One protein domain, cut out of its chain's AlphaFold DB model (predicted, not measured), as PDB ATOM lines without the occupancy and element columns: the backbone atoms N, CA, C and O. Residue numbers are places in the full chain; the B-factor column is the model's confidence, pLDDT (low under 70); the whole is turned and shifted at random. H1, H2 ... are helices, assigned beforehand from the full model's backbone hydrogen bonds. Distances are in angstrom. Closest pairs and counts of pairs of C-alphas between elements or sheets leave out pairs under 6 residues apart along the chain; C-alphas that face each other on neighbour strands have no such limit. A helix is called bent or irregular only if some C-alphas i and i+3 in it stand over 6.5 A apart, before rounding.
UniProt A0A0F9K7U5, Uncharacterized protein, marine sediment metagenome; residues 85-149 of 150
ATOM      1  N   TRP A  85      48.286  -3.883   2.932       71.25
ATOM      2  CA  TRP A  85      46.959  -3.300   3.079       71.25
ATOM      3  C   TRP A  85      46.185  -3.814   4.308       71.25
ATOM      4  O   TRP A  85      45.680  -3.023   5.105       71.25
ATOM      5  N   GLN A  86      46.153  -5.130   4.544       71.62
ATOM      6  CA  GLN A  86      45.507  -5.723   5.725       71.62
ATOM      7  C   GLN A  86      46.207  -5.362   7.048       71.62
ATOM      8  O   GLN A  86      45.578  -5.366   8.115       71.62
ATOM      9  N   ARG A  87      47.502  -5.034   7.008       74.00
ATOM     10  CA  ARG A  87      48.231  -4.491   8.168       74.00
ATOM     11  C   ARG A  87      48.008  -2.990   8.344       74.00
ATOM     12  O   ARG A  87      47.829  -2.550   9.479       74.00
ATOM     13  N   GLY A  88      47.999  -2.239   7.246       80.50
ATOM     14  CA  GLY A  88      47.979  -0.778   7.225       80.50
ATOM     15  C   GLY A  88      46.607  -0.136   7.418       80.50
ATOM     16  O   GLY A  88      46.554   1.021   7.827       80.50
ATOM     17  N   TRP A  89      45.500  -0.857   7.197       80.88
ATOM     18  CA  TRP A  89      44.167  -0.245   7.297       80.88
ATOM     19  C   TRP A  89      43.855   0.295   8.701       80.88
ATOM     20  O   TRP A  89      43.246   1.351   8.817       80.88
ATOM     21  N   ARG A  90      44.310  -0.374   9.774       82.56
ATOM     22  CA  ARG A  90      44.061   0.084  11.155       82.56
ATOM     23  C   ARG A  90      44.758   1.430  11.435       82.56
ATOM     24  O   ARG A  90      44.060   2.358  11.839       82.56
ATOM     25  N   PRO A  91      46.077   1.588  11.181       84.06
ATOM     26  CA  PRO A  91      46.716   2.904  11.222       84.06
ATOM     27  C   PRO A  91      46.085   3.937  10.278       84.06
ATOM     28  O   PRO A  91      45.876   5.069  10.696       84.06
ATOM     29  N   MET A  92      45.737   3.562   9.039       86.75
ATOM     30  CA  MET A  92      45.122   4.489   8.074       86.75
ATOM     31  C   MET A  92      43.813   5.093   8.580       86.75
ATOM     32  O   MET A  92      43.591   6.295   8.432       86.75
ATOM     33  N   VAL A  93      42.959   4.281   9.205       86.31
ATOM     34  CA  VAL A  93      41.724   4.768   9.826       86.31
ATOM     35  C   VAL A  93      42.051   5.804  10.907       86.31
ATOM     36  O   VAL A  93      41.463   6.881  10.917       86.31
ATOM     37  N   GLY A  94      43.040   5.529  11.764       84.56
ATOM     38  CA  GLY A  94      43.497   6.476  12.786       84.56
ATOM     39  C   GLY A  94      44.003   7.802  12.206       84.56
ATOM     40  O   GLY A  94      43.624   8.866  12.692       84.56
ATOM     41  N   TYR A  95      44.796   7.760  11.132       87.94
ATOM     42  CA  TYR A  95      45.271   8.973  10.456       87.94
ATOM     43  C   TYR A  95      44.138   9.775   9.816       87.94
ATOM     44  O   TYR A  95      44.158  11.001   9.873       87.94
ATOM     45  N   THR A  96      43.126   9.104   9.267       86.38
ATOM     46  CA  THR A  96      41.948   9.771   8.694       86.38
ATOM     47  C   THR A  96      41.169  10.524   9.775       86.38
ATOM     48  O   THR A  96      40.801  11.680   9.579       86.38
ATOM     49  N   PHE A  97      40.991   9.926  10.958       84.94
ATOM     50  CA  PHE A  97      40.372  10.610  12.096       84.94
ATOM     51  C   PHE A  97      41.194  11.786  12.606       84.94
ATOM     52  O   PHE A  97      40.645  12.862  12.834       84.94
ATOM     53  N   ALA A  98      42.508  11.604  12.752       85.75
ATOM     54  CA  ALA A  98      43.400  12.687  13.144       85.75
ATOM     55  C   ALA A  98      43.312  13.856  12.151       85.75
ATOM     56  O   ALA A  98      43.214  15.005  12.569       85.75
ATOM     57  N   PHE A  99      43.259  13.566  10.850       88.31
ATOM     58  CA  PHE A  99      43.101  14.577   9.810       88.31
ATOM     59  C   PHE A  99      41.776  15.341   9.925       88.31
ATOM     60  O   PHE A  99      41.780  16.564   9.848       88.31
ATOM     61  N   VAL A 100      40.655  14.654  10.167       86.25
ATOM     62  CA  VAL A 100      39.341  15.302  10.348       86.25
ATOM     63  C   VAL A 100      39.319  16.189  11.593       86.25
ATOM     64  O   VAL A 100      38.775  17.291  11.552       86.25
ATOM     65  N   ILE A 101      39.935  15.749  12.691       85.94
ATOM     66  CA  ILE A 101      40.047  16.554  13.914       85.94
ATOM     67  C   ILE A 101      40.915  17.791  13.651       85.94
ATOM     68  O   ILE A 101      40.521  18.903  13.986       85.94
ATOM     69  N   ILE A 102      42.066  17.631  12.998       87.19
ATOM     70  CA  ILE A 102      42.942  18.756  12.641       87.19
ATOM     71  C   ILE A 102      42.209  19.735  11.718       87.19
ATOM     72  O   ILE A 102      42.238  20.942  11.951       87.19
ATOM     73  N   ASN A 103      41.511  19.239  10.698       85.94
ATOM     74  CA  ASN A 103      40.762  20.077   9.772       85.94
ATOM     75  C   ASN A 103      39.679  20.896  10.497       85.94
ATOM     76  O   ASN A 103      39.639  22.117  10.345       85.94
ATOM     77  N   ASN A 104      38.870  20.251  11.340       84.81
ATOM     78  CA  ASN A 104      37.748  20.919  11.995       84.81
ATOM     79  C   ASN A 104      38.145  21.830  13.164       84.81
ATOM     80  O   ASN A 104      37.525  22.870  13.362       84.81
ATOM     81  N   TYR A 105      39.156  21.457  13.952       82.50
ATOM     82  CA  TYR A 105      39.498  22.176  15.187       82.50
ATOM     83  C   TYR A 105      40.713  23.091  15.056       82.50
ATOM     84  O   TYR A 105      40.844  24.031  15.835       82.50
ATOM     85  N   ILE A 106      41.606  22.830  14.097       83.56
ATOM     86  CA  ILE A 106      42.828  23.619  13.906       83.56
ATOM     87  C   ILE A 106      42.728  24.463  12.645       83.56
ATOM     88  O   ILE A 106      43.054  25.637  12.708       83.56
ATOM     89  N   VAL A 107      42.280  23.911  11.514       83.19
ATOM     90  CA  VAL A 107      42.307  24.627  10.225       83.19
ATOM     91  C   VAL A 107      41.107  25.563  10.060       83.19
ATOM     92  O   VAL A 107      41.294  26.728   9.720       83.19
ATOM     93  N   LEU A 108      39.886  25.099  10.337       84.44
ATOM     94  CA  LEU A 108      38.658  25.892  10.170       84.44
ATOM     95  C   LEU A 108      38.631  27.260  10.869       84.44
ATOM     96  O   LEU A 108      38.154  28.207  10.243       84.44
ATOM     97  N   PRO A 109      39.163  27.433  12.096       80.25
ATOM     98  CA  PRO A 109      39.222  28.748  12.737       80.25
ATOM     99  C   PRO A 109      39.968  29.811  11.914       80.25
ATOM    100  O   PRO A 109      39.682  30.997  12.049       80.25
ATOM    101  N   TYR A 110      40.899  29.398  11.047       82.38
ATOM    102  CA  TYR A 110      41.652  30.292  10.162       82.38
ATOM    103  C   TYR A 110      41.000  30.474   8.782       82.38
ATOM    104  O   TYR A 110      41.399  31.365   8.035       82.38
ATOM    105  N   PHE A 111      39.993  29.662   8.436       82.25
ATOM    106  CA  PHE A 111      39.311  29.678   7.138       82.25
ATOM    107  C   PHE A 111      37.781  29.639   7.315       82.25
ATOM    108  O   PHE A 111      37.153  28.607   7.069       82.25
ATOM    109  N   PRO A 112      37.153  30.771   7.686       74.00
ATOM    110  CA  PRO A 112      35.735  30.830   8.066       74.00
ATOM    111  C   PRO A 112      34.745  30.548   6.921       74.00
ATOM    112  O   PRO A 112      33.559  30.365   7.171       74.00
ATOM    113  N   ASN A 113      35.212  30.505   5.670       80.19
ATOM    114  CA  ASN A 113      34.372  30.267   4.489       80.19
ATOM    115  C   ASN A 113      34.249  28.779   4.113       80.19
ATOM    116  O   ASN A 113      33.624  28.452   3.104       80.19
ATOM    117  N   ILE A 114      34.880  27.881   4.871       78.00
ATOM    118  CA  ILE A 114      34.848  26.439   4.620       78.00
ATOM    119  C   ILE A 114      33.849  25.811   5.593       78.00
ATOM    120  O   ILE A 114      33.851  26.120   6.782       78.00
ATOM    121  N   ALA A 115      32.973  24.943   5.090       78.38
ATOM    122  CA  ALA A 115      32.032  24.225   5.941       78.38
ATOM    123  C   ALA A 115      32.756  23.135   6.758       78.38
ATOM    124  O   ALA A 115      33.631  22.455   6.209       78.38
ATOM    125  N   PRO A 116      32.391  22.932   8.038       78.00
ATOM    126  CA  PRO A 116      32.932  21.845   8.840       78.00
ATOM    127  C   PRO A 116      32.585  20.475   8.265       78.00
ATOM    128  O   PRO A 116      31.481  20.234   7.774       78.00
ATOM    129  N   VAL A 117      33.542  19.555   8.359       80.25
ATOM    130  CA  VAL A 117      33.339  18.151   8.005       80.25
ATOM    131  C   VAL A 117      32.673  17.462   9.188       80.25
ATOM    132  O   VAL A 117      33.343  16.991  10.109       80.25
ATOM    133  N   GLU A 118      31.348  17.395   9.169       80.19
ATOM    134  CA  GLU A 118      30.583  16.672  10.179       80.19
ATOM    135  C   GLU A 118      30.497  15.184   9.836       80.19
ATOM    136  O   GLU A 118      29.898  14.772   8.842       80.19
ATOM    137  N   ILE A 119      31.100  14.353  10.685       80.69
ATOM    138  CA  ILE A 119      30.936  12.901  10.612       80.69
ATOM    139  C   ILE A 119      29.743  12.509  11.498       80.69
ATOM    140  O   ILE A 119      29.783  12.784  12.701       80.69
ATOM    141  N   PRO A 120      28.717  11.819  10.959       87.56
ATOM    142  CA  PRO A 120      27.577  11.354  11.742       87.56
ATOM    143  C   PRO A 120      27.997  10.496  12.940       87.56
ATOM    144  O   PRO A 120      28.869   9.630  12.824       87.56
ATOM    145  N   ALA A 121      27.327  10.668  14.083       84.69
ATOM    146  CA  ALA A 121      27.655   9.960  15.327       84.69
ATOM    147  C   ALA A 121      27.685   8.425  15.174       84.69
ATOM    148  O   ALA A 121      28.555   7.763  15.735       84.69
ATOM    149  N   GLY A 122      26.802   7.852  14.346       86.38
ATOM    150  CA  GLY A 122      26.792   6.410  14.076       86.38
ATOM    151  C   GLY A 122      28.086   5.889  13.435       86.38
ATOM    152  O   GLY A 122      28.514   4.773  13.730       86.38
ATOM    153  N   VAL A 123      28.756   6.706  12.614       84.44
ATOM    154  CA  VAL A 123      30.033   6.346  11.977       84.44
ATOM    155  C   VAL A 123      31.165   6.348  13.003       84.44
ATOM    156  O   VAL A 123      31.988   5.432  13.005       84.44
ATOM    157  N   TRP A 124      31.171   7.306  13.936       84.75
ATOM    158  CA  TRP A 124      32.114   7.321  15.059       84.75
ATOM    159  C   TRP A 124      32.004   6.066  15.918       84.75
ATOM    160  O   TRP A 124      33.011   5.418  16.209       84.75
ATOM    161  N   THR A 125      30.780   5.683  16.284       86.88
ATOM    162  CA  THR A 125      30.534   4.486  17.097       86.88
ATOM    163  C   THR A 125      30.954   3.213  16.367       86.88
ATOM    164  O   THR A 125      31.642   2.376  16.952       86.88
ATOM    165  N   ALA A 126      30.599   3.071  15.086       86.81
ATOM    166  CA  ALA A 126      30.988   1.915  14.282       86.81
ATOM    167  C   ALA A 126      32.518   1.784  14.177       86.81
ATOM    168  O   ALA A 126      33.067   0.695  14.344       86.81
ATOM    169  N   MET A 127      33.225   2.896  13.969       84.50
ATOM    170  CA  MET A 127      34.685   2.896  13.859       84.50
ATOM    171  C   MET A 127      35.378   2.583  15.189       84.50
ATOM    172  O   MET A 127      36.301   1.766  15.216       84.50
ATOM    173  N   LEU A 128      34.916   3.166  16.300       86.62
ATOM    174  CA  LEU A 128      35.431   2.857  17.638       86.62
ATOM    175  C   LEU A 128      35.191   1.394  18.016       86.62
ATOM    176  O   LEU A 128      36.082   0.762  18.578       86.62
ATOM    177  N   MET A 129      34.036   0.827  17.660       89.12
ATOM    178  CA  MET A 129      33.740  -0.590  17.873       89.12
ATOM    179  C   MET A 129      34.715  -1.484  17.095       89.12
ATOM    180  O   MET A 129      35.337  -2.374  17.674       89.12
ATOM    181  N   VAL A 130      34.896  -1.228  15.795       85.62
ATOM    182  CA  VAL A 130      35.792  -2.016  14.932       85.62
ATOM    183  C   VAL A 130      37.241  -1.950  15.425       85.62
ATOM    184  O   VAL A 130      37.919  -2.978  15.505       85.62
ATOM    185  N   LEU A 131      37.721  -0.760  15.799       85.62
ATOM    186  CA  LEU A 131      39.067  -0.581  16.346       85.62
ATOM    187  C   LEU A 131      39.209  -1.206  17.739       85.62
ATOM    188  O   LEU A 131      40.225  -1.845  18.011       85.62
ATOM    189  N   GLY A 132      38.192  -1.081  18.593       84.69
ATOM    190  CA  GLY A 132      38.163  -1.651  19.937       84.69
ATOM    191  C   GLY A 132      38.243  -3.175  19.927       84.69
ATOM    192  O   GLY A 132      39.093  -3.751  20.606       84.69
ATOM    193  N   ILE A 133      37.447  -3.841  19.085       85.38
ATOM    194  CA  ILE A 133      37.499  -5.302  18.909       85.38
ATOM    195  C   ILE A 133      38.860  -5.725  18.338       85.38
ATOM    196  O   ILE A 133      39.483  -6.677  18.818       85.38
ATOM    197  N   ALA A 134      39.372  -5.004  17.337       81.75
ATOM    198  CA  ALA A 134      40.661  -5.313  16.721       81.75
ATOM    199  C   ALA A 134      41.861  -5.129  17.671       81.75
ATOM    200  O   ALA A 134      42.837  -5.876  17.580       81.75
ATOM    201  N   ALA A 135      41.816  -4.139  18.563       83.00
ATOM    202  CA  ALA A 135      42.837  -3.920  19.583       83.00
ATOM    203  C   ALA A 135      42.715  -4.937  20.728       83.00
ATOM    204  O   ALA A 135      43.725  -5.500  21.153       83.00
ATOM    205  N   GLY A 136      41.488  -5.224  21.174       85.44
ATOM    206  CA  GLY A 136      41.205  -6.170  22.254       85.44
ATOM    207  C   GLY A 136      41.627  -7.599  21.921       85.44
ATOM    208  O   GLY A 136      42.341  -8.224  22.699       85.44
ATOM    209  N   THR A 137      41.283  -8.092  20.729       83.44
ATOM    210  CA  THR A 137      41.694  -9.430  20.253       83.44
ATOM    211  C   THR A 137      43.215  -9.599  20.241       83.44
ATOM    212  O   THR A 137      43.738 -10.566  20.791       83.44
ATOM    213  N   ARG A 138      43.954  -8.610  19.723       77.81
ATOM    214  CA  ARG A 138      45.428  -8.617  19.746       77.81
ATOM    215  C   ARG A 138      46.014  -8.505  21.154       77.81
ATOM    216  O   ARG A 138      47.078  -9.068  21.412       77.81
ATOM    217  N   GLY A 139      45.360  -7.766  22.048       82.12
ATOM    218  CA  GLY A 139      45.742  -7.680  23.458       82.12
ATOM    219  C   GLY A 139      45.623  -9.034  24.159       82.12
ATOM    220  O   GLY A 139      46.572  -9.477  24.804       82.12
ATOM    221  N   LEU A 140      44.504  -9.729  23.944       83.81
ATOM    222  CA  LEU A 140      44.247 -11.065  24.486       83.81
ATOM    223  C   LEU A 140      45.235 -12.107  23.951       83.81
ATOM    224  O   LEU A 140      45.789 -12.868  24.740       83.81
ATOM    225  N   GLU A 141      45.531 -12.107  22.649       80.00
ATOM    226  CA  GLU A 141      46.529 -13.014  22.061       80.00
ATOM    227  C   GLU A 141      47.921 -12.837  22.683       80.00
ATOM    228  O   GLU A 141      48.628 -13.814  22.940       80.00
ATOM    229  N   LYS A 142      48.340 -11.589  22.928       78.50
ATOM    230  CA  LYS A 142      49.620 -11.302  23.588       78.50
ATOM    231  C   LYS A 142      49.615 -11.756  25.043       78.50
ATOM    232  O   LYS A 142      50.604 -12.326  25.491       78.50
ATOM    233  N   TRP A 143      48.510 -11.536  25.751       81.62
ATOM    234  CA  TRP A 143      48.360 -11.942  27.145       81.62
ATOM    235  C   TRP A 143      48.369 -13.468  27.304       81.62
ATOM    236  O   TRP A 143      49.095 -13.999  28.137       81.62
ATOM    237  N   GLN A 144      47.659 -14.191  26.436       84.38
ATOM    238  CA  GLN A 144      47.678 -15.657  26.402       84.38
ATOM    239  C   GLN A 144      49.072 -16.212  26.082       84.38
ATOM    240  O   GLN A 144      49.521 -17.161  26.718       84.38
ATOM    241  N   LYS A 145      49.798 -15.603  25.135       81.00
ATOM    242  CA  LYS A 145      51.186 -15.990  24.829       81.00
ATOM    243  C   LYS A 145      52.160 -15.709  25.971       81.00
ATOM    244  O   LYS A 145      53.134 -16.443  26.096       81.00
ATOM    245  N   ALA A 146      51.928 -14.662  26.763       82.69
ATOM    246  CA  ALA A 146      52.718 -14.388  27.960       82.69
ATOM    247  C   ALA A 146      52.450 -15.444  29.042       82.69
ATOM    248  O   ALA A 146      53.392 -16.010  29.575       82.69
ATOM    249  N   LYS A 147      51.177 -15.787  29.266       79.88
ATOM    250  CA  LYS A 147      50.763 -16.784  30.261       79.88
ATOM    251  C   LYS A 147      51.219 -18.214  29.942       79.88
ATOM    252  O   LYS A 147      51.493 -18.970  30.854       79.88
ATOM    253  N   ASN A 148      51.313 -18.584  28.664       73.62
ATOM    254  CA  ASN A 148      51.797 -19.909  28.241       73.62
ATOM    255  C   ASN A 148      53.337 -20.025  28.205       73.62
ATOM    256  O   ASN A 148      53.854 -21.073  27.824       73.62
ATOM    257  N   LYS A 149      54.062 -18.932  28.479       63.78
ATOM    258  CA  LYS A 149      55.532 -18.901  28.540       63.78
ATOM    259  C   LYS A 149      56.079 -19.014  29.967       63.78
ATOM    260  O   LYS A 149      57.286 -19.205  30.098       63.78
TER     261      LYS A 149
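What this domain is: This is residues 85 to 149 of the 150 residues of an uncharacterized protein of marine sediment metagenome (UniProt A0A0F9K7U5). Two long helices, H2 and H1, run opposite ways and come close at Arg 90 and Leu 131; with the drawn-out link of residues 111 to 120 they frame a loose, open triangle. Beyond it the far part of H2, with the last two printed residues, sticks out as an arm, residues 136 to 149, and adds to the length. The printed part has 65 residues, with H1 then H2 along the chain and no named strand; the class is all helix. It is extended, with a radius of gyration of the C-alphas of 16.9 A and spans of 58 by 21 by 20 A.

Where its parts are: Find C-alpha 121 at (27.655, 9.960, 15.327); from there H2, residues 121 to 147, runs 38.4 A to C-alpha 147 at (50.763, -16.784, 30.261). Then go to C-alpha 85 at (46.959, -3.300, 3.079), where H1, residues 85 to 110, begins; its first and last C-alphas are 34.7 A apart. H1 is only just irregular, with C-alphas 87 and 90 6.9 A apart, and has a kink of 32 degrees near residue 104.

How they stand to each other: Look at Leu 131 of H2 and Arg 90 of H1: their C-alphas, the closest of the two helices, are 7.2 A apart. H1 and H2 are close but not clearly touching, with 1 pair of C-alphas within 8 A. They run opposite ways at a steep tilt of 45 degrees, with centres 19.0 A apart. The O i to N i+4 pairs within hydrogen-bond range are 22 of 23 in H2 and 17 of 22 in H1.

The domain as a whole: The C-alphas of Asn 113 and Lys 149, the two farthest apart, are 58.7 A from each other. Residues 136 to 149, of which 136 to 147 belong to H2, stand free; the body without them spans 37 by 22 by 14 A. The link from H1 to H2, 10 residues, is short, and the printed part has no cut. The mean pLDDT of the printed part is 82.5, and of the printed residues residue 149 alone is under 70 in this model.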